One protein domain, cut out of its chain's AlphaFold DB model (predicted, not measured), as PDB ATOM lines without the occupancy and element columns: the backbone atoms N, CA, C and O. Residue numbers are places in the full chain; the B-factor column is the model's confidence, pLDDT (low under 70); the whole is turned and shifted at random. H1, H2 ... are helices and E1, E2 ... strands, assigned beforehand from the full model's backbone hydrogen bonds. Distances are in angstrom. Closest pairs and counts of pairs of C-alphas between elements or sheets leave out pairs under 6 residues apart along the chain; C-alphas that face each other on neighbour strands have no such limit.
ATOM      1  N   SER A   9     173.328 283.829 287.562       54.62
ATOM      2  CA  SER A   9     174.658 283.689 286.967       54.62
ATOM      3  C   SER A   9     175.455 284.964 287.253       54.62
ATOM      4  O   SER A   9     174.964 286.068 287.016       54.62
ATOM      5  N   ILE A  10     176.660 284.803 287.799       62.06
ATOM      6  CA  ILE A  10     177.568 285.903 288.176       62.06
ATOM      7  C   ILE A  10     178.808 285.964 287.273       62.06
ATOM      8  O   ILE A  10     179.807 286.590 287.606       62.06
ATOM      9  N   GLY A  11     178.731 285.301 286.123       56.97
ATOM     10  CA  GLY A  11     179.810 285.098 285.165       56.97
ATOM     11  C   GLY A  11     179.475 283.896 284.280       56.97
ATOM     12  O   GLY A  11     178.589 283.104 284.616       56.97
ATOM     13  N   ARG A  12     180.151 283.741 283.136       64.94
ATOM     14  CA  ARG A  12     179.980 282.526 282.322       64.94
ATOM     15  C   ARG A  12     180.411 281.313 283.153       64.94
ATOM     16  O   ARG A  12     181.481 281.324 283.748       64.94
ATOM     17  N   GLY A  13     179.548 280.304 283.241       62.22
ATOM     18  CA  GLY A  13     179.798 279.089 284.029       62.22
ATOM     19  C   GLY A  13     179.546 279.227 285.535       62.22
ATOM     20  O   GLY A  13     179.116 278.261 286.147       62.22
ATOM     21  N   VAL A  14     179.681 280.419 286.130       69.94
ATOM     22  CA  VAL A  14     179.562 280.593 287.591       69.94
ATOM     23  C   VAL A  14     178.151 280.930 288.040       69.94
ATOM     24  O   VAL A  14     177.543 281.915 287.607       69.94
ATOM     25  N   THR A  15     177.657 280.149 288.997       70.25
ATOM     26  CA  THR A  15     176.367 280.377 289.650       70.25
ATOM     27  C   THR A  15     176.561 280.660 291.133       70.25
ATOM     28  O   THR A  15     177.112 279.843 291.868       70.25
ATOM     29  N   LEU A  16     176.038 281.794 291.601       76.31
ATOM     30  CA  LEU A  16     175.870 282.047 293.028       76.31
ATOM     31  C   LEU A  16     174.484 281.567 293.454       76.31
ATOM     32  O   LEU A  16     173.469 282.103 293.005       76.31
ATOM     33  N   VAL A  17     174.429 280.592 294.355       72.38
ATOM     34  CA  VAL A  17     173.189 280.167 295.013       72.38
ATOM     35  C   VAL A  17     173.168 280.745 296.424       72.38
ATOM     36  O   VAL A  17     174.063 280.485 297.229       72.38
ATOM     37  N   ARG A  18     172.134 281.533 296.735       71.69
ATOM     38  CA  ARG A  18     171.960 282.171 298.046       71.69
ATOM     39  C   ARG A  18     170.789 281.557 298.802       71.69
ATOM     40  O   ARG A  18     169.704 281.397 298.245       71.69
ATOM     41  N   SER A  19     171.003 281.270 300.079       67.81
ATOM     42  CA  SER A  19     169.947 281.005 301.055       67.81
ATOM     43  C   SER A  19     169.949 282.086 302.139       67.81
ATOM     44  O   SER A  19     170.784 282.990 302.137       67.81
ATOM     45  N   ALA A  20     169.039 281.976 303.110       70.88
ATOM     46  CA  ALA A  20     168.988 282.884 304.254       70.88
ATOM     47  C   ALA A  20     170.285 282.909 305.091       70.88
ATOM     48  O   ALA A  20     170.527 283.880 305.799       70.88
ATOM     49  N   ASN A  21     171.105 281.851 305.039       69.06
ATOM     50  CA  ASN A  21     172.289 281.700 305.892       69.06
ATOM     51  C   ASN A  21     173.524 281.119 305.189       69.06
ATOM     52  O   ASN A  21     174.532 280.872 305.851       69.06
ATOM     53  N   LYS A  22     173.462 280.854 303.882       69.56
ATOM     54  CA  LYS A  22     174.568 280.264 303.124       69.56
ATOM     55  C   LYS A  22     174.686 280.904 301.752       69.56
ATOM     56  O   LYS A  22     173.685 281.182 301.095       69.56
ATOM     57  N   ASN A  23     175.927 281.052 301.311       73.06
ATOM     58  CA  ASN A  23     176.267 281.324 299.926       73.06
ATOM     59  C   ASN A  23     176.997 280.093 299.392       73.06
ATOM     60  O   ASN A  23     177.908 279.584 300.046       73.06
ATOM     61  N   ILE A  24     176.575 279.603 298.233       73.62
ATOM     62  CA  ILE A  24     177.224 278.506 297.522       73.62
ATOM     63  C   ILE A  24     177.679 279.070 296.185       73.62
ATOM     64  O   ILE A  24     176.863 279.603 295.432       73.62
ATOM     65  N   LEU A  25     178.971 278.949 295.907       72.75
ATOM     66  CA  LEU A  25     179.515 279.193 294.581       72.75
ATOM     67  C   LEU A  25     179.552 277.855 293.847       72.75
ATOM     68  O   LEU A  25     180.143 276.896 294.342       72.75
ATOM     69  N   VAL A  26     178.865 277.778 292.716       64.56
ATOM     70  CA  VAL A  26     178.887 276.615 291.833       64.56
ATOM     71  C   VAL A  26     179.689 277.014 290.605       64.56
ATOM     72  O   VAL A  26     179.269 277.919 289.883       64.56
ATOM     73  N   ASP A  27     180.807 276.311 290.409       65.38
ATOM     74  CA  ASP A  27     181.845 276.576 289.403       65.38
ATOM     75  C   ASP A  27     182.754 277.786 289.727       65.38
ATOM     76  O   ASP A  27     182.350 278.713 290.431       65.38
ATOM     77  N   CYS A  28     183.997 277.763 289.236       64.00
ATOM     78  CA  CYS A  28     184.987 278.840 289.407       64.00
ATOM     79  C   CYS A  28     185.085 279.762 288.184       64.00
ATOM     80  O   CYS A  28     185.734 280.803 288.261       64.00
ATOM     81  N   GLY A  29     184.401 279.415 287.092       66.75
ATOM     82  CA  GLY A  29     184.343 280.223 285.880       66.75
ATOM     83  C   GLY A  29     185.330 279.751 284.836       66.75
ATOM     84  O   GLY A  29     185.829 278.633 284.889       66.75
ATOM     85  N   ASP A  30     185.571 280.608 283.853       69.12
ATOM     86  CA  ASP A  30     186.594 280.376 282.844       69.12
ATOM     87  C   ASP A  30     187.831 281.225 283.177       69.12
ATOM     88  O   ASP A  30     187.726 282.194 283.940       69.12
ATOM     89  N   PRO A  31     189.002 280.921 282.592       65.00
ATOM     90  CA  PRO A  31     190.244 281.619 282.916       65.00
ATOM     91  C   PRO A  31     190.282 283.111 282.541       65.00
ATOM     92  O   PRO A  31     191.350 283.717 282.607       65.00
ATOM     93  N   TRP A  32     189.170 283.715 282.106       75.25
ATOM     94  CA  TRP A  32     189.086 285.090 281.609       75.25
ATOM     95  C   TRP A  32     188.066 285.953 282.360       75.25
ATOM     96  O   TRP A  32     187.970 287.152 282.099       75.25
ATOM     97  N   ASN A  33     187.281 285.376 283.277       76.19
ATOM     98  CA  ASN A  33     186.111 286.050 283.848       76.19
ATOM     99  C   ASN A  33     186.202 286.366 285.355       76.19
ATOM    100  O   ASN A  33     185.232 286.857 285.940       76.19
ATOM    101  N   GLY A  34     187.379 286.198 285.969       76.44
ATOM    102  CA  GLY A  34     187.597 286.421 287.403       76.44
ATOM    103  C   GLY A  34     187.216 287.821 287.906       76.44
ATOM    104  O   GLY A  34     186.572 287.949 288.948       76.44
ATOM    105  N   GLU A  35     187.530 288.891 287.163       81.88
ATOM    106  CA  GLU A  35     187.131 290.252 287.573       81.88
ATOM    107  C   GLU A  35     185.613 290.468 287.514       81.88
ATOM    108  O   GLU A  35     185.058 291.149 288.378       81.88
ATOM    109  N   GLU A  36     184.930 289.866 286.537       82.12
ATOM    110  CA  GLU A  36     183.470 289.949 286.427       82.12
ATOM    111  C   GLU A  36     182.797 289.222 287.595       82.12
ATOM    112  O   GLU A  36     181.900 289.785 288.222       82.12
ATOM    113  N   ILE A  37     183.293 288.036 287.962       79.62
ATOM    114  CA  ILE A  37     182.819 287.284 289.132       79.62
ATOM    115  C   ILE A  37     182.954 288.126 290.402       79.62
ATOM    116  O   ILE A  37     181.985 288.302 291.140       79.62
ATOM    117  N   LEU A  38     184.138 288.698 290.647       80.19
ATOM    118  CA  LEU A  38     184.387 289.523 291.832       80.19
ATOM    119  C   LEU A  38     183.484 290.765 291.869       80.19
ATOM    120  O   LEU A  38     182.971 291.130 292.930       80.19
ATOM    121  N   ARG A  39     183.255 291.401 290.715       81.88
ATOM    122  CA  ARG A  39     182.355 292.554 290.587       81.88
ATOM    123  C   ARG A  39     180.907 292.174 290.900       81.88
ATOM    124  O   ARG A  39     180.228 292.902 291.619       81.88
ATOM    125  N   GLN A  40     180.433 291.039 290.393       82.00
ATOM    126  CA  GLN A  40     179.077 290.555 290.652       82.00
ATOM    127  C   GLN A  40     178.888 290.156 292.119       82.00
ATOM    128  O   GLN A  40     177.881 290.521 292.718       82.00
ATOM    129  N   LEU A  41     179.869 289.489 292.738       81.75
ATOM    130  CA  LEU A  41     179.842 289.163 294.170       81.75
ATOM    131  C   LEU A  41     179.692 290.421 295.042       81.75
ATOM    132  O   LEU A  41     178.860 290.438 295.954       81.75
ATOM    133  N   SER A  42     180.399 291.503 294.703       81.75
ATOM    134  CA  SER A  42     180.265 292.797 295.389       81.75
ATOM    135  C   SER A  42     178.837 293.354 295.329       81.75
ATOM    136  O   SER A  42     178.326 293.809 296.354       81.75
ATOM    137  N   LEU A  43     178.133 293.238 294.193       81.62
ATOM    138  CA  LEU A  43     176.725 293.662 294.074       81.62
ATOM    139  C   LEU A  43     175.779 292.884 295.004       81.62
ATOM    140  O   LEU A  43     174.687 293.357 295.320       81.62
ATOM    141  N   PHE A  44     176.194 291.705 295.465       75.25
ATOM    142  CA  PHE A  44     175.448 290.877 296.409       75.25
ATOM    143  C   PHE A  44     175.840 291.096 297.879       75.25
ATOM    144  O   PHE A  44     175.296 290.400 298.747       75.25
ATOM    145  N   GLY A  45     176.711 292.071 298.161       78.69
ATOM    146  CA  GLY A  45     177.223 292.382 299.499       78.69
ATOM    147  C   GLY A  45     178.372 291.476 299.944       78.69
ATOM    148  O   GLY A  45     178.654 291.397 301.137       78.69
ATOM    149  N   LEU A  46     179.002 290.758 299.008       77.88
ATOM    150  CA  LEU A  46     180.197 289.951 299.250       77.88
ATOM    151  C   LEU A  46     181.413 290.751 298.780       77.88
ATOM    152  O   LEU A  46     181.827 290.675 297.623       77.88
ATOM    153  N   GLU A  47     181.923 291.596 299.669       76.94
ATOM    154  CA  GLU A  47     183.017 292.517 299.366       76.94
ATOM    155  C   GLU A  47     184.391 291.848 299.468       76.94
ATOM    156  O   GLU A  47     184.566 290.815 300.121       76.94
ATOM    157  N   LYS A  48     185.381 292.462 298.808       72.38
ATOM    158  CA  LYS A  48     186.767 292.015 298.904       72.38
ATOM    159  C   LYS A  48     187.306 292.291 300.309       72.38
ATOM    160  O   LYS A  48     187.325 293.437 300.748       72.38
ATOM    161  N   THR A  49     187.817 291.263 300.965       68.44
ATOM    162  CA  THR A  49     188.686 291.361 302.136       68.44
ATOM    163  C   THR A  49     190.142 291.436 301.664       68.44
ATOM    164  O   THR A  49     190.544 290.745 300.726       68.44
ATOM    165  N   ASP A  50     190.916 292.358 302.240       66.69
ATOM    166  CA  ASP A  50     192.358 292.544 301.986       66.69
ATOM    167  C   ASP A  50     192.761 292.674 300.498       66.69
ATOM    168  O   ASP A  50     193.869 292.337 300.082       66.69
ATOM    169  N   GLY A  51     191.838 293.164 299.662       68.69
ATOM    170  CA  GLY A  51     192.043 293.452 298.239       68.69
ATOM    171  C   GLY A  51     192.049 292.240 297.297       68.69
ATOM    172  O   GLY A  51     191.937 292.437 296.084       68.69
ATOM    173  N   ASN A  52     192.131 291.007 297.813       75.06
ATOM    174  CA  ASN A  52     192.342 289.799 297.001       75.06
ATOM    175  C   ASN A  52     191.502 288.572 297.391       75.06
ATOM    176  O   ASN A  52     191.559 287.575 296.667       75.06
ATOM    177  N   SER A  53     190.720 288.624 298.472       83.56
ATOM    178  CA  SER A  53     189.819 287.537 298.869       83.56
ATOM    179  C   SER A  53     188.381 288.018 299.026       83.56
ATOM    180  O   SER A  53     188.143 289.208 299.179       83.56
ATOM    181  N   VAL A  54     187.406 287.118 298.951       83.75
ATOM    182  CA  VAL A  54     185.992 287.375 299.242       83.75
ATOM    183  C   VAL A  54     185.518 286.277 300.182       83.75
ATOM    184  O   VAL A  54     185.495 285.101 299.817       83.75
ATOM    185  N   THR A  55     185.123 286.648 301.397       86.19
ATOM    186  CA  THR A  55     184.553 285.692 302.355       86.19
ATOM    187  C   THR A  55     183.131 285.327 301.930       86.19
ATOM    188  O   THR A  55     182.230 286.164 301.970       86.19
ATOM    189  N   LEU A  56     182.902 284.071 301.533       80.81
ATOM    190  CA  LEU A  56     181.573 283.576 301.149       80.81
ATOM    191  C   LEU A  56     180.768 283.134 302.378       80.81
ATOM    192  O   LEU A  56     179.558 283.359 302.457       80.81
ATOM    193  N   THR A  57     181.452 282.496 303.332       82.75
ATOM    194  CA  THR A  57     180.962 282.095 304.661       82.75
ATOM    195  C   THR A  57     182.134 282.127 305.655       82.75
ATOM    196  O   THR A  57     183.277 282.145 305.205       82.75
ATOM    197  N   PRO A  58     181.922 282.045 306.985       85.56
ATOM    198  CA  PRO A  58     183.030 282.034 307.952       85.56
ATOM    199  C   PRO A  58     184.096 280.946 307.730       85.56
ATOM    200  O   PRO A  58     185.207 281.072 308.232       85.56
ATOM    201  N   ALA A  59     183.762 279.873 307.008       86.94
ATOM    202  CA  ALA A  59     184.666 278.761 306.727       86.94
ATOM    203  C   ALA A  59     185.073 278.661 305.247       86.94
ATOM    204  O   ALA A  59     185.841 277.769 304.902       86.94
ATOM    205  N   VAL A  60     184.561 279.528 304.366       87.00
ATOM    206  CA  VAL A  60     184.808 279.447 302.919       87.00
ATOM    207  C   VAL A  60     185.121 280.828 302.365       87.00
ATOM    208  O   VAL A  60     184.284 281.730 302.436       87.00
ATOM    209  N   GLU A  61     186.289 280.962 301.751       88.56
ATOM    210  CA  GLU A  61     186.717 282.166 301.042       88.56
ATOM    211  C   GLU A  61     187.053 281.859 299.578       88.56
ATOM    212  O   GLU A  61     187.506 280.766 299.237       88.56
ATOM    213  N   LEU A  62     186.832 282.845 298.717       86.25
ATOM    214  CA  LEU A  62     187.304 282.879 297.339       86.25
ATOM    215  C   LEU A  62     188.550 283.767 297.287       86.25
ATOM    216  O   LEU A  62     188.528 284.862 297.839       86.25
ATOM    217  N   ARG A  63     189.626 283.338 296.631       89.56
ATOM    218  CA  ARG A  63     190.888 284.091 296.538       89.56
ATOM    219  C   ARG A  63     191.360 284.199 295.100       89.56
ATOM    220  O   ARG A  63     191.298 283.220 294.366       89.56
ATOM    221  N   ARG A  64     191.910 285.357 294.721       89.94
ATOM    222  CA  ARG A  64     192.726 285.454 293.501       89.94
ATOM    223  C   ARG A  64     194.022 284.679 293.686       89.94
ATOM    224  O   ARG A  64     194.691 284.839 294.707       89.94
ATOM    225  N   CYS A  65     194.364 283.863 292.698       91.06
ATOM    226  CA  CYS A  65     195.566 283.040 292.712       91.06
ATOM    227  C   CYS A  65     196.108 282.920 291.282       91.06
ATOM    228  O   CYS A  65     195.989 281.865 290.681       91.06
ATOM    229  N   PRO A  66     196.637 284.009 290.698       93.19
ATOM    230  CA  PRO A  66     196.984 284.048 289.281       93.19
ATOM    231  C   PRO A  66     198.140 283.098 288.951       93.19
ATOM    232  O   PRO A  66     199.015 282.850 289.782       93.19
ATOM    233  N   GLY A  67     198.198 282.608 287.722       94.69
ATOM    234  CA  GLY A  67     199.295 281.776 287.263       94.69
ATOM    235  C   GLY A  67     199.023 281.069 285.948       94.69
ATOM    236  O   GLY A  67     199.679 281.380 284.950       94.69
ATOM    237  N   HIS A  68     198.077 280.127 285.958       93.81
ATOM    238  CA  HIS A  68     197.643 279.445 284.740       93.81
ATOM    239  C   HIS A  68     197.078 280.494 283.769       93.81
ATOM    240  O   HIS A  68     197.532 280.582 282.628       93.81
ATOM    241  N   THR A  69     196.266 281.424 284.282       91.12
ATOM    242  CA  THR A  69     196.022 282.759 283.721       91.12
ATOM    243  C   THR A  69     196.064 283.856 284.793       91.12
ATOM    244  O   THR A  69     196.307 283.633 285.974       91.12
ATOM    245  N   ASP A  70     195.869 285.108 284.389       88.12
ATOM    246  CA  ASP A  70     195.793 286.270 285.276       88.12
ATOM    247  C   ASP A  70     194.464 286.382 286.043       88.12
ATOM    248  O   ASP A  70     194.366 287.194 286.965       88.12
ATOM    249  N   HIS A  71     193.464 285.561 285.708       83.31
ATOM    250  CA  HIS A  71     192.130 285.618 286.313       83.31
ATOM    251  C   HIS A  71     191.794 284.425 287.211       83.31
ATOM    252  O   HIS A  71     190.667 284.358 287.704       83.31
ATOM    253  N   ASP A  72     192.741 283.518 287.441       86.56
ATOM    254  CA  ASP A  72     192.514 282.328 288.257       86.56
ATOM    255  C   ASP A  72     192.018 282.673 289.669       86.56
ATOM    256  O   ASP A  72     192.556 283.535 290.385       86.56
ATOM    257  N   LEU A  73     190.981 281.942 290.077       87.62
ATOM    258  CA  LEU A  73     190.367 281.998 291.393       87.62
ATOM    259  C   LEU A  73     190.453 280.625 292.055       87.62
ATOM    260  O   LEU A  73     190.217 279.600 291.419       87.62
ATOM    261  N   ILE A  74     190.716 280.621 293.357       90.94
ATOM    262  CA  ILE A  74     190.687 279.416 294.187       90.94
ATOM    263  C   ILE A  74     189.638 279.552 295.276       90.94
ATOM    264  O   ILE A  74     189.370 280.650 295.769       90.94
ATOM    265  N   VAL A  75     189.091 278.420 295.703       90.81
ATOM    266  CA  VAL A  75     188.221 278.353 296.879       90.81
ATOM    267  C   VAL A  75     188.986 277.696 298.013       90.81
ATOM    268  O   VAL A  75     189.492 276.585 297.867       90.81
ATOM    269  N   VAL A  76     189.045 278.365 299.160       93.19
ATOM    270  CA  VAL A  76     189.639 277.825 300.383       93.19
ATOM    271  C   VAL A  76     188.515 277.485 301.352       93.19
ATOM    272  O   VAL A  76     187.835 278.368 301.874       93.19
ATOM    273  N   ALA A  77     188.328 276.191 301.602       92.56
ATOM    274  CA  ALA A  77     187.382 275.664 302.575       92.56
ATOM    275  C   ALA A  77     188.134 275.221 303.838       92.56
ATOM    276  O   ALA A  77     188.876 274.241 303.833       92.56
ATOM    277  N   SER A  78     187.956 275.960 304.928       92.44
ATOM    278  CA  SER A  78     188.531 275.668 306.242       92.44
ATOM    279  C   SER A  78     187.571 274.851 307.113       92.44
ATOM    280  O   SER A  78     186.372 274.799 306.851       92.44
ATOM    281  N   ASN A  79     188.095 274.243 308.184       87.25
ATOM    282  CA  ASN A  79     187.318 273.500 309.186       87.25
ATOM    283  C   ASN A  79     186.452 272.367 308.603       87.25
ATOM    284  O   ASN A  79     185.358 272.098 309.099       87.25
ATOM    285  N   THR A  80     186.928 271.705 307.548       89.12
ATOM    286  CA  THR A  80     186.296 270.473 307.062       89.12
ATOM    287  C   THR A  80     186.753 269.286 307.913       89.12
ATOM    288  O   THR A  80     187.793 269.351 308.569       89.12
ATOM    289  N   GLU A  81     186.034 268.163 307.857       89.69
ATOM    290  CA  GLU A  81     186.442 266.910 308.520       89.69
ATOM    291  C   GLU A  81     187.829 266.408 308.074       89.69
ATOM    292  O   GLU A  81     188.462 265.619 308.771       89.69
ATOM    293  N   ARG A  82     188.313 266.866 306.911       86.38
ATOM    294  CA  ARG A  82     189.608 266.497 306.322       86.38
ATOM    295  C   ARG A  82     190.687 267.573 306.489       86.38
ATOM    296  O   ARG A  82     191.767 267.415 305.928       86.38
ATOM    297  N   GLY A  83     190.406 268.649 307.229       92.56
ATOM    298  CA  GLY A  83     191.275 269.824 307.338       92.56
ATOM    299  C   GLY A  83     190.884 270.938 306.362       92.56
ATOM    300  O   GLY A  83     189.708 271.109 306.032       92.56
ATOM    301  N   ARG A  84     191.850 271.736 305.914       94.81
ATOM    302  CA  ARG A  84     191.666 272.793 304.918       94.81
ATOM    303  C   ARG A  84     191.783 272.218 303.505       94.81
ATOM    304  O   ARG A  84     192.821 271.683 303.128       94.81
ATOM    305  N   ILE A  85     190.725 272.361 302.714       95.94
ATOM    306  CA  ILE A  85     190.673 271.925 301.315       95.94
ATOM    307  C   ILE A  85     190.778 273.160 300.422       95.94
ATOM    308  O   ILE A  85     190.055 274.134 300.634       95.94
ATOM    309  N   VAL A  86     191.657 273.117 299.422       95.56
ATOM    310  CA  VAL A  86     191.770 274.165 298.405       95.56
ATOM    311  C   VAL A  86     191.340 273.615 297.054       95.56
ATOM    312  O   VAL A  86     191.918 272.652 296.557       95.56
ATOM    313  N   ILE A  87     190.325 274.233 296.457       94.94
ATOM    314  CA  ILE A  87     189.929 273.988 295.073       94.94
ATOM    315  C   ILE A  87     190.730 274.951 294.211       94.94
ATOM    316  O   ILE A  87     190.464 276.153 294.232       94.94
ATOM    317  N   SER A  88     191.754 274.430 293.540       93.81
ATOM    318  CA  SER A  88     192.797 275.239 292.912       93.81
ATOM    319  C   SER A  88     192.562 275.532 291.433       93.81
ATOM    320  O   SER A  88     193.253 276.387 290.886       93.81
ATOM    321  N   GLY A  89     191.655 274.795 290.780       90.12
ATOM    322  CA  GLY A  89     191.581 274.780 289.317       90.12
ATOM    323  C   GLY A  89     192.940 274.426 288.707       90.12
ATOM    324  O   GLY A  89     193.748 273.753 289.357       90.12
ATOM    325  N   ASP A  90     193.218 274.952 287.518       93.50
ATOM    326  CA  ASP A  90     194.419 274.654 286.721       93.50
ATOM    327  C   ASP A  90     195.715 275.274 287.276       93.50
ATOM    328  O   ASP A  90     196.792 275.121 286.705       93.50
ATOM    329  N   ILE A  91     195.683 275.900 288.462       95.94
ATOM    330  CA  ILE A  91     196.923 276.137 289.219       95.94
ATOM    331  C   ILE A  91     197.637 274.807 289.495       95.94
ATOM    332  O   ILE A  91     198.872 274.754 289.426       95.94
ATOM    333  N   PHE A  92     196.858 273.744 289.726       96.31
ATOM    334  CA  PHE A  92     197.291 272.352 289.646       96.31
ATOM    335  C   PHE A  92     196.480 271.638 288.568       96.31
ATOM    336  O   PHE A  92     195.272 271.468 288.716       96.31
ATOM    337  N   GLU A  93     197.145 271.171 287.517       94.31
ATOM    338  CA  GLU A  93     196.486 270.436 286.437       94.31
ATOM    339  C   GLU A  93     195.968 269.102 286.974       94.31
ATOM    340  O   GLU A  93     194.813 268.766 286.777       94.31
ATOM    341  N   CYS A  94     196.798 268.350 287.706       94.44
ATOM    342  CA  CYS A  94     196.440 267.093 288.367       94.44
ATOM    343  C   CYS A  94     197.459 266.747 289.471       94.44
ATOM    344  O   CYS A  94     198.435 267.464 289.674       94.44
ATOM    345  N   ALA A  95     197.283 265.616 290.164       94.94
ATOM    346  CA  ALA A  95     198.183 265.179 291.244       94.94
ATOM    347  C   ALA A  95     199.630 264.857 290.802       94.94
ATOM    348  O   ALA A  95     200.508 264.686 291.645       94.94
ATOM    349  N   SER A  96     199.891 264.704 289.502       94.25
ATOM    350  CA  SER A  96     201.210 264.343 288.954       94.25
ATOM    351  C   SER A  96     201.555 265.207 287.741       94.25
ATOM    352  O   SER A  96     201.959 264.713 286.690       94.25
ATOM    353  N   ASP A  97     201.352 266.516 287.882       94.94
ATOM    354  CA  ASP A  97     201.496 267.498 286.809       94.94
ATOM    355  C   ASP A  97     202.879 268.159 286.721       94.94
ATOM    356  O   ASP A  97     203.058 269.043 285.886       94.94
ATOM    357  N   ASP A  98     203.862 267.740 287.529       92.06
ATOM    358  CA  ASP A  98     205.188 268.376 287.642       92.06
ATOM    359  C   ASP A  98     205.888 268.620 286.293       92.06
ATOM    360  O   ASP A  98     206.600 269.613 286.132       92.06
ATOM    361  N   ALA A  99     205.672 267.727 285.323       90.50
ATOM    362  CA  ALA A  99     206.241 267.828 283.982       90.50
ATOM    363  C   ALA A  99     205.412 268.685 283.005       90.50
ATOM    364  O   ALA A  99     205.936 269.074 281.971       90.50
ATOM    365  N   GLN A 100     204.140 268.964 283.306       92.00
ATOM    366  CA  GLN A 100     203.156 269.478 282.343       92.00
ATOM    367  C   GLN A 100     202.669 270.894 282.666       92.00
ATOM    368  O   GLN A 100     202.521 271.702 281.753       92.00
ATOM    369  N   TRP A 101     202.453 271.236 283.943       96.25
ATOM    370  CA  TRP A 101     201.760 272.486 284.305       96.25
ATOM    371  C   TRP A 101     202.465 273.740 283.766       96.25
ATOM    372  O   TRP A 101     201.824 274.720 283.402       96.25
ATOM    373  N   ARG A 102     203.802 273.712 283.661       96.94
ATOM    374  CA  ARG A 102     204.589 274.828 283.109       96.94
ATOM    375  C   ARG A 102     204.352 275.048 281.620       96.94
ATOM    376  O   ARG A 102     204.497 276.178 281.169       96.94
ATOM    377  N   GLU A 103     204.048 273.991 280.871       95.88
ATOM    378  CA  GLU A 103     203.871 274.039 279.415       95.88
ATOM    379  C   GLU A 103     202.528 274.664 279.026       95.88
ATOM    380  O   GLU A 103     202.424 275.306 277.985       95.88
ATOM    381  N   VAL A 104     201.521 274.506 279.885       93.81
ATOM    382  CA  VAL A 104     200.157 275.019 279.682       93.81
ATOM    383  C   VAL A 104     199.886 276.334 280.423       93.81
ATOM    384  O   VAL A 104     198.832 276.940 280.255       93.81
ATOM    385  N   SER A 105     200.857 276.820 281.197       96.12
ATOM    386  CA  SER A 105     200.765 278.062 281.961       96.12
ATOM    387  C   SER A 105     200.986 279.311 281.106       96.12
ATOM    388  O   SER A 105     202.012 279.442 280.432       96.12
ATOM    389  N   LYS A 106     200.101 280.309 281.228       96.88
ATOM    390  CA  LYS A 106     200.334 281.657 280.683       96.88
ATOM    391  C   LYS A 106     201.412 282.416 281.469       96.88
ATOM    392  O   LYS A 106     202.160 283.194 280.876       96.88
ATOM    393  N   TYR A 107     201.513 282.197 282.787       97.50
ATOM    394  CA  TYR A 107     202.471 282.872 283.675       97.50
ATOM    395  C   TYR A 107     203.198 281.892 284.618       97.50
ATOM    396  O   TYR A 107     202.981 281.927 285.834       97.50
ATOM    397  N   PRO A 108     204.156 281.083 284.117       96.94
ATOM    398  CA  PRO A 108     204.754 279.985 284.888       96.94
ATOM    399  C   PRO A 108     205.410 280.405 286.209       96.94
ATOM    400  O   PRO A 108     205.363 279.682 287.202       96.94
ATOM    401  N   VAL A 109     206.032 281.589 286.243       97.50
ATOM    402  CA  VAL A 109     206.672 282.128 287.457       97.50
ATOM    403  C   VAL A 109     205.630 282.499 288.513       97.50
ATOM    404  O   VAL A 109     205.829 282.241 289.699       97.50
ATOM    405  N   LEU A 110     204.508 283.082 288.086       97.31
ATOM    406  CA  LEU A 110     203.424 283.475 288.979       97.31
ATOM    407  C   LEU A 110     202.643 282.245 289.459       97.31
ATOM    408  O   LEU A 110     202.385 282.128 290.651       97.31
ATOM    409  N   GLN A 111     202.397 281.275 288.571       97.75
ATOM    410  CA  GLN A 111     201.795 279.992 288.933       97.75
ATOM    411  C   GLN A 111     202.656 279.218 289.930       97.75
ATOM    412  O   GLN A 111     202.116 278.677 290.888       97.75
ATOM    413  N   ALA A 112     203.988 279.220 289.788       97.62
ATOM    414  CA  ALA A 112     204.878 278.612 290.780       97.62
ATOM    415  C   ALA A 112     204.679 279.218 292.178       97.62
ATOM    416  O   ALA A 112     204.610 278.487 293.163       97.62
ATOM    417  N   LYS A 113     204.566 280.551 292.266       97.44
ATOM    418  CA  LYS A 113     204.303 281.250 293.529       97.44
ATOM    419  C   LYS A 113     202.933 280.871 294.100       97.44
ATOM    420  O   LYS A 113     202.847 280.506 295.267       97.44
ATOM    421  N   SER A 114     201.895 280.901 293.272       97.06
ATOM    422  CA  SER A 114     200.531 280.515 293.645       97.06
ATOM    423  C   SER A 114     200.449 279.071 294.153       97.06
ATOM    424  O   SER A 114     199.832 278.808 295.182       97.06
ATOM    425  N   ARG A 115     201.155 278.135 293.503       97.62
ATOM    426  CA  ARG A 115     201.271 276.743 293.965       97.62
ATOM    427  C   ARG A 115     201.903 276.651 295.353       97.62
ATOM    428  O   ARG A 115     201.369 275.936 296.191       97.62
ATOM    429  N   LEU A 116     202.982 277.392 295.619       96.94
ATOM    430  CA  LEU A 116     203.620 277.420 296.943       96.94
ATOM    431  C   LEU A 116     202.677 277.959 298.029       96.94
ATOM    432  O   LEU A 116     202.590 277.369 299.102       96.94
ATOM    433  N   GLU A 117     201.940 279.037 297.745       95.69
ATOM    434  CA  GLU A 117     200.953 279.594 298.683       95.69
ATOM    435  C   GLU A 117     199.839 278.583 299.008       95.69
ATOM    436  O   GLU A 117     199.416 278.468 300.158       95.69
ATOM    437  N   ILE A 118     199.375 277.824 298.008       96.38
ATOM    438  CA  ILE A 118     198.385 276.756 298.200       96.38
ATOM    439  C   ILE A 118     198.983 275.606 299.015       96.38
ATOM    440  O   ILE A 118     198.348 275.142 299.960       96.38
ATOM    441  N   GLU A 119     200.198 275.164 298.693       96.38
ATOM    442  CA  GLU A 119     200.892 274.082 299.403       96.38
ATOM    443  C   GLU A 119     201.156 274.414 300.880       96.38
ATOM    444  O   GLU A 119     201.201 273.510 301.715       96.38
ATOM    445  N   GLU A 120     201.297 275.692 301.227       96.06
ATOM    446  CA  GLU A 120     201.455 276.138 302.612       96.06
ATOM    447  C   GLU A 120     200.157 275.981 303.425       96.06
ATOM    448  O   GLU A 120     200.190 275.618 304.604       96.06
ATOM    449  N   ILE A 121     198.998 276.226 302.801       94.75
ATOM    450  CA  ILE A 121     197.710 276.292 303.505       94.75
ATOM    451  C   ILE A 121     196.817 275.070 303.306       94.75
ATOM    452  O   ILE A 121     195.934 274.846 304.133       94.75
ATOM    453  N   ALA A 122     196.989 274.281 302.252       96.00
ATOM    454  CA  ALA A 122     196.112 273.160 301.943       96.00
ATOM    455  C   ALA A 122     196.527 271.899 302.711       96.00
ATOM    456  O   ALA A 122     197.704 271.553 302.751       96.00
ATOM    457  N   ASP A 123     195.565 271.190 303.289       96.62
ATOM    458  CA  ASP A 123     195.722 269.778 303.661       96.62
ATOM    459  C   ASP A 123     195.359 268.874 302.463       96.62
ATOM    460  O   ASP A 123     195.969 267.824 302.250       96.62
ATOM    461  N   TRP A 124     194.399 269.315 301.638       96.69
ATOM    462  CA  TRP A 124     193.955 268.646 300.409       96.69
ATOM    463  C   TRP A 124     193.775 269.640 299.261       96.69
ATOM    464  O   TRP A 124     193.339 270.771 299.485       96.69
ATOM    465  N   ILE A 125     194.063 269.196 298.035       96.62
ATOM    466  CA  ILE A 125     193.995 270.008 296.814       96.62
ATOM    467  C   ILE A 125     193.050 269.339 295.811       96.62
ATOM    468  O   ILE A 125     193.178 268.144 295.533       96.62
ATOM    469  N   VAL A 126     192.096 270.104 295.274       95.75
ATOM    470  CA  VAL A 126     191.243 269.701 294.143       95.75
ATOM    471  C   VAL A 126     191.780 270.384 292.877       95.75
ATOM    472  O   VAL A 126     191.607 271.602 292.757       95.75
ATOM    473  N   PRO A 127     192.445 269.639 291.972       95.12
ATOM    474  CA  PRO A 127     193.006 270.190 290.740       95.12
ATOM    475  C   PRO A 127     191.915 270.482 289.703       95.12
ATOM    476  O   PRO A 127     190.762 270.080 289.878       95.12
ATOM    477  N   GLY A 128     192.281 271.149 288.609       87.88
ATOM    478  CA  GLY A 128     191.367 271.361 287.485       87.88
ATOM    479  C   GLY A 128     191.076 270.087 286.684       87.88
ATOM    480  O   GLY A 128     189.947 269.887 286.223       87.88
ATOM    481  N   HIS A 129     192.031 269.151 286.625       89.44
ATOM    482  CA  HIS A 129     191.868 267.849 285.983       89.44
ATOM    483  C   HIS A 129     192.191 266.673 286.925       89.44
ATOM    484  O   HIS A 129     193.290 266.493 287.448       89.44
ATOM    485  N   GLY A 130     191.213 265.781 287.102       89.94
ATOM    486  CA  GLY A 130     191.369 264.553 287.887       89.94
ATOM    487  C   GLY A 130     190.920 264.669 289.350       89.94
ATOM    488  O   GLY A 130     190.221 265.609 289.726       89.94
ATOM    489  N   PRO A 131     191.226 263.654 290.182       92.00
ATOM    490  CA  PRO A 131     190.708 263.572 291.542       92.00
ATOM    491  C   PRO A 131     191.460 264.482 292.521       92.00
ATOM    492  O   PRO A 131     192.640 264.785 292.351       92.00
ATOM    493  N   MET A 132     190.775 264.838 293.611       95.00
ATOM    494  CA  MET A 132     191.383 265.474 294.781       95.00
ATOM    495  C   MET A 132     192.520 264.613 295.351       95.00
ATOM    496  O   MET A 132     192.370 263.395 295.482       95.00
ATOM    497  N   PHE A 133     193.616 265.248 295.768       96.62
ATOM    498  CA  PHE A 133     194.776 264.579 296.355       96.62
ATOM    499  C   PHE A 133     195.227 265.241 297.661       96.62
ATOM    500  O   PHE A 133     194.907 266.398 297.950       96.62
ATOM    501  N   LYS A 134     195.935 264.468 298.488       96.50
ATOM    502  CA  LYS A 134     196.478 264.941 299.762       96.50
ATOM    503  C   LYS A 134     197.737 265.768 299.508       96.50
ATOM    504  O   LYS A 134     198.576 265.380 298.699       96.50
ATOM    505  N   ASN A 135     197.881 266.886 300.211       96.00
ATOM    506  CA  ASN A 135     199.099 267.681 300.143       96.00
ATOM    507  C   ASN A 135     200.187 267.080 301.047       96.00
ATOM    508  O   ASN A 135     200.224 267.333 302.250       96.00
TER     509      ASN A 135
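What this domain is: This is residues 9 to 135 of the 140 residues of an uncharacterized protein of Teladorsagia circumcincta (UniProt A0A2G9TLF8). A twisted sheet of five strands makes the core, with the long helix H3 packed along E6 in one part of it and helix H1 slantwise over E3 and E4 in another. The small hairpin of E1 and E2 lies at one end of the longest axis, where E2 comes close to E3 at Asn 23 and Leu 56, and the short helix H2 lies toward the other end. You have 127 residues here, with three named helices and seven named strands in the order E1 E2 H1 E3 E4 E5 E6 H2 H3 E7. The large sheet is mixed, in the order E3, E4, E5, E6, E7, and E1 and E2 form an antiparallel sheet of two; the class is mixed, helices and strands. The whole is compact, with a radius of gyration of the C-alphas of 14.0 A and spans of 44 by 33 by 26 A.

How they stand to each other: Begin with E1, residues 15 to 18, and E2, residues 23 to 26, an antiparallel hairpin in which N 17 and O 24 are 2.8 A apart. Next comes H1, residues 34 to 43, which is on the large sheet at a height over the sheet of 10.1 A. It lies over E4, residues 60 to 64, and only just over E3, residues 53 to 57, on which 3 of its C-alphas fall. On the local plane its line and that of E4 stand at 33 degrees, slantwise to the strands. The closest C-alphas of E2 and E3 are those of Asn 23 and Leu 56, 5.9 A apart. From E3 read a meander, each strand the antiparallel neighbour of the one before: E3, E4, E5 at residues 73 to 80, and E6 at residues 83 to 89. Look for N 54 and O 62 at 2.8 A between E3 and E4, N 74 and O 63 at 2.8 A between E4 and E5, and N 77 and O 85 at 2.9 A between E5 and E6. H2, residues 101 to 104, is not on the large sheet. It is close to but not clearly touching H3, residues 108 to 121; the closest C-alphas are those of Arg 102 and Pro 108, 5.5 A apart. H3 is on the sheet at a height over the sheet of 9.9 A and lies over E6, running along the strands at 1 degrees to E6 on the local plane; their closest C-alphas are those of Val 86 and Ile 118, 7.1 A apart. E7, residues 124 to 127, is the parallel neighbour of E6, with N 126 and O 86 at 2.9 A. E6, H2 with H3, and E7 form a strand-helix-strand unit, two parallel neighbour strands joined through helices, with a right-handed crossover. In H1 and H3 every O i to N i+4 pair is within hydrogen-bond range; H2 is too short for such a pair.

Where its parts are: Find C-alpha 15 at (176.367, 280.377, 289.650), where E1 begins; E1 and E2 are each 9.7 A long. H1 measures 14.7 A, E3 11.9 A and E4 13.7 A. E5 covers 19.9 A and E6 18.7 A. H2 covers 5.5 A. Find C-alpha 108 at (204.754, 279.985, 284.888); from there H3 runs 20.2 A. E7, 9.8 A long, ends at C-alpha 127, (193.006, 270.190, 290.740).

The domain as a whole: The two C-alphas farthest apart, those of Ala 20 and Ala 99, are 45.0 A apart. The printed part has no cut, and its one long link has 11 residues, between E6 and H2. The mean pLDDT of the printed part is 85.6; look for values under 70 at residues 9 to 14, 19, 21 to 22, 26 to 31 and 49 to 51.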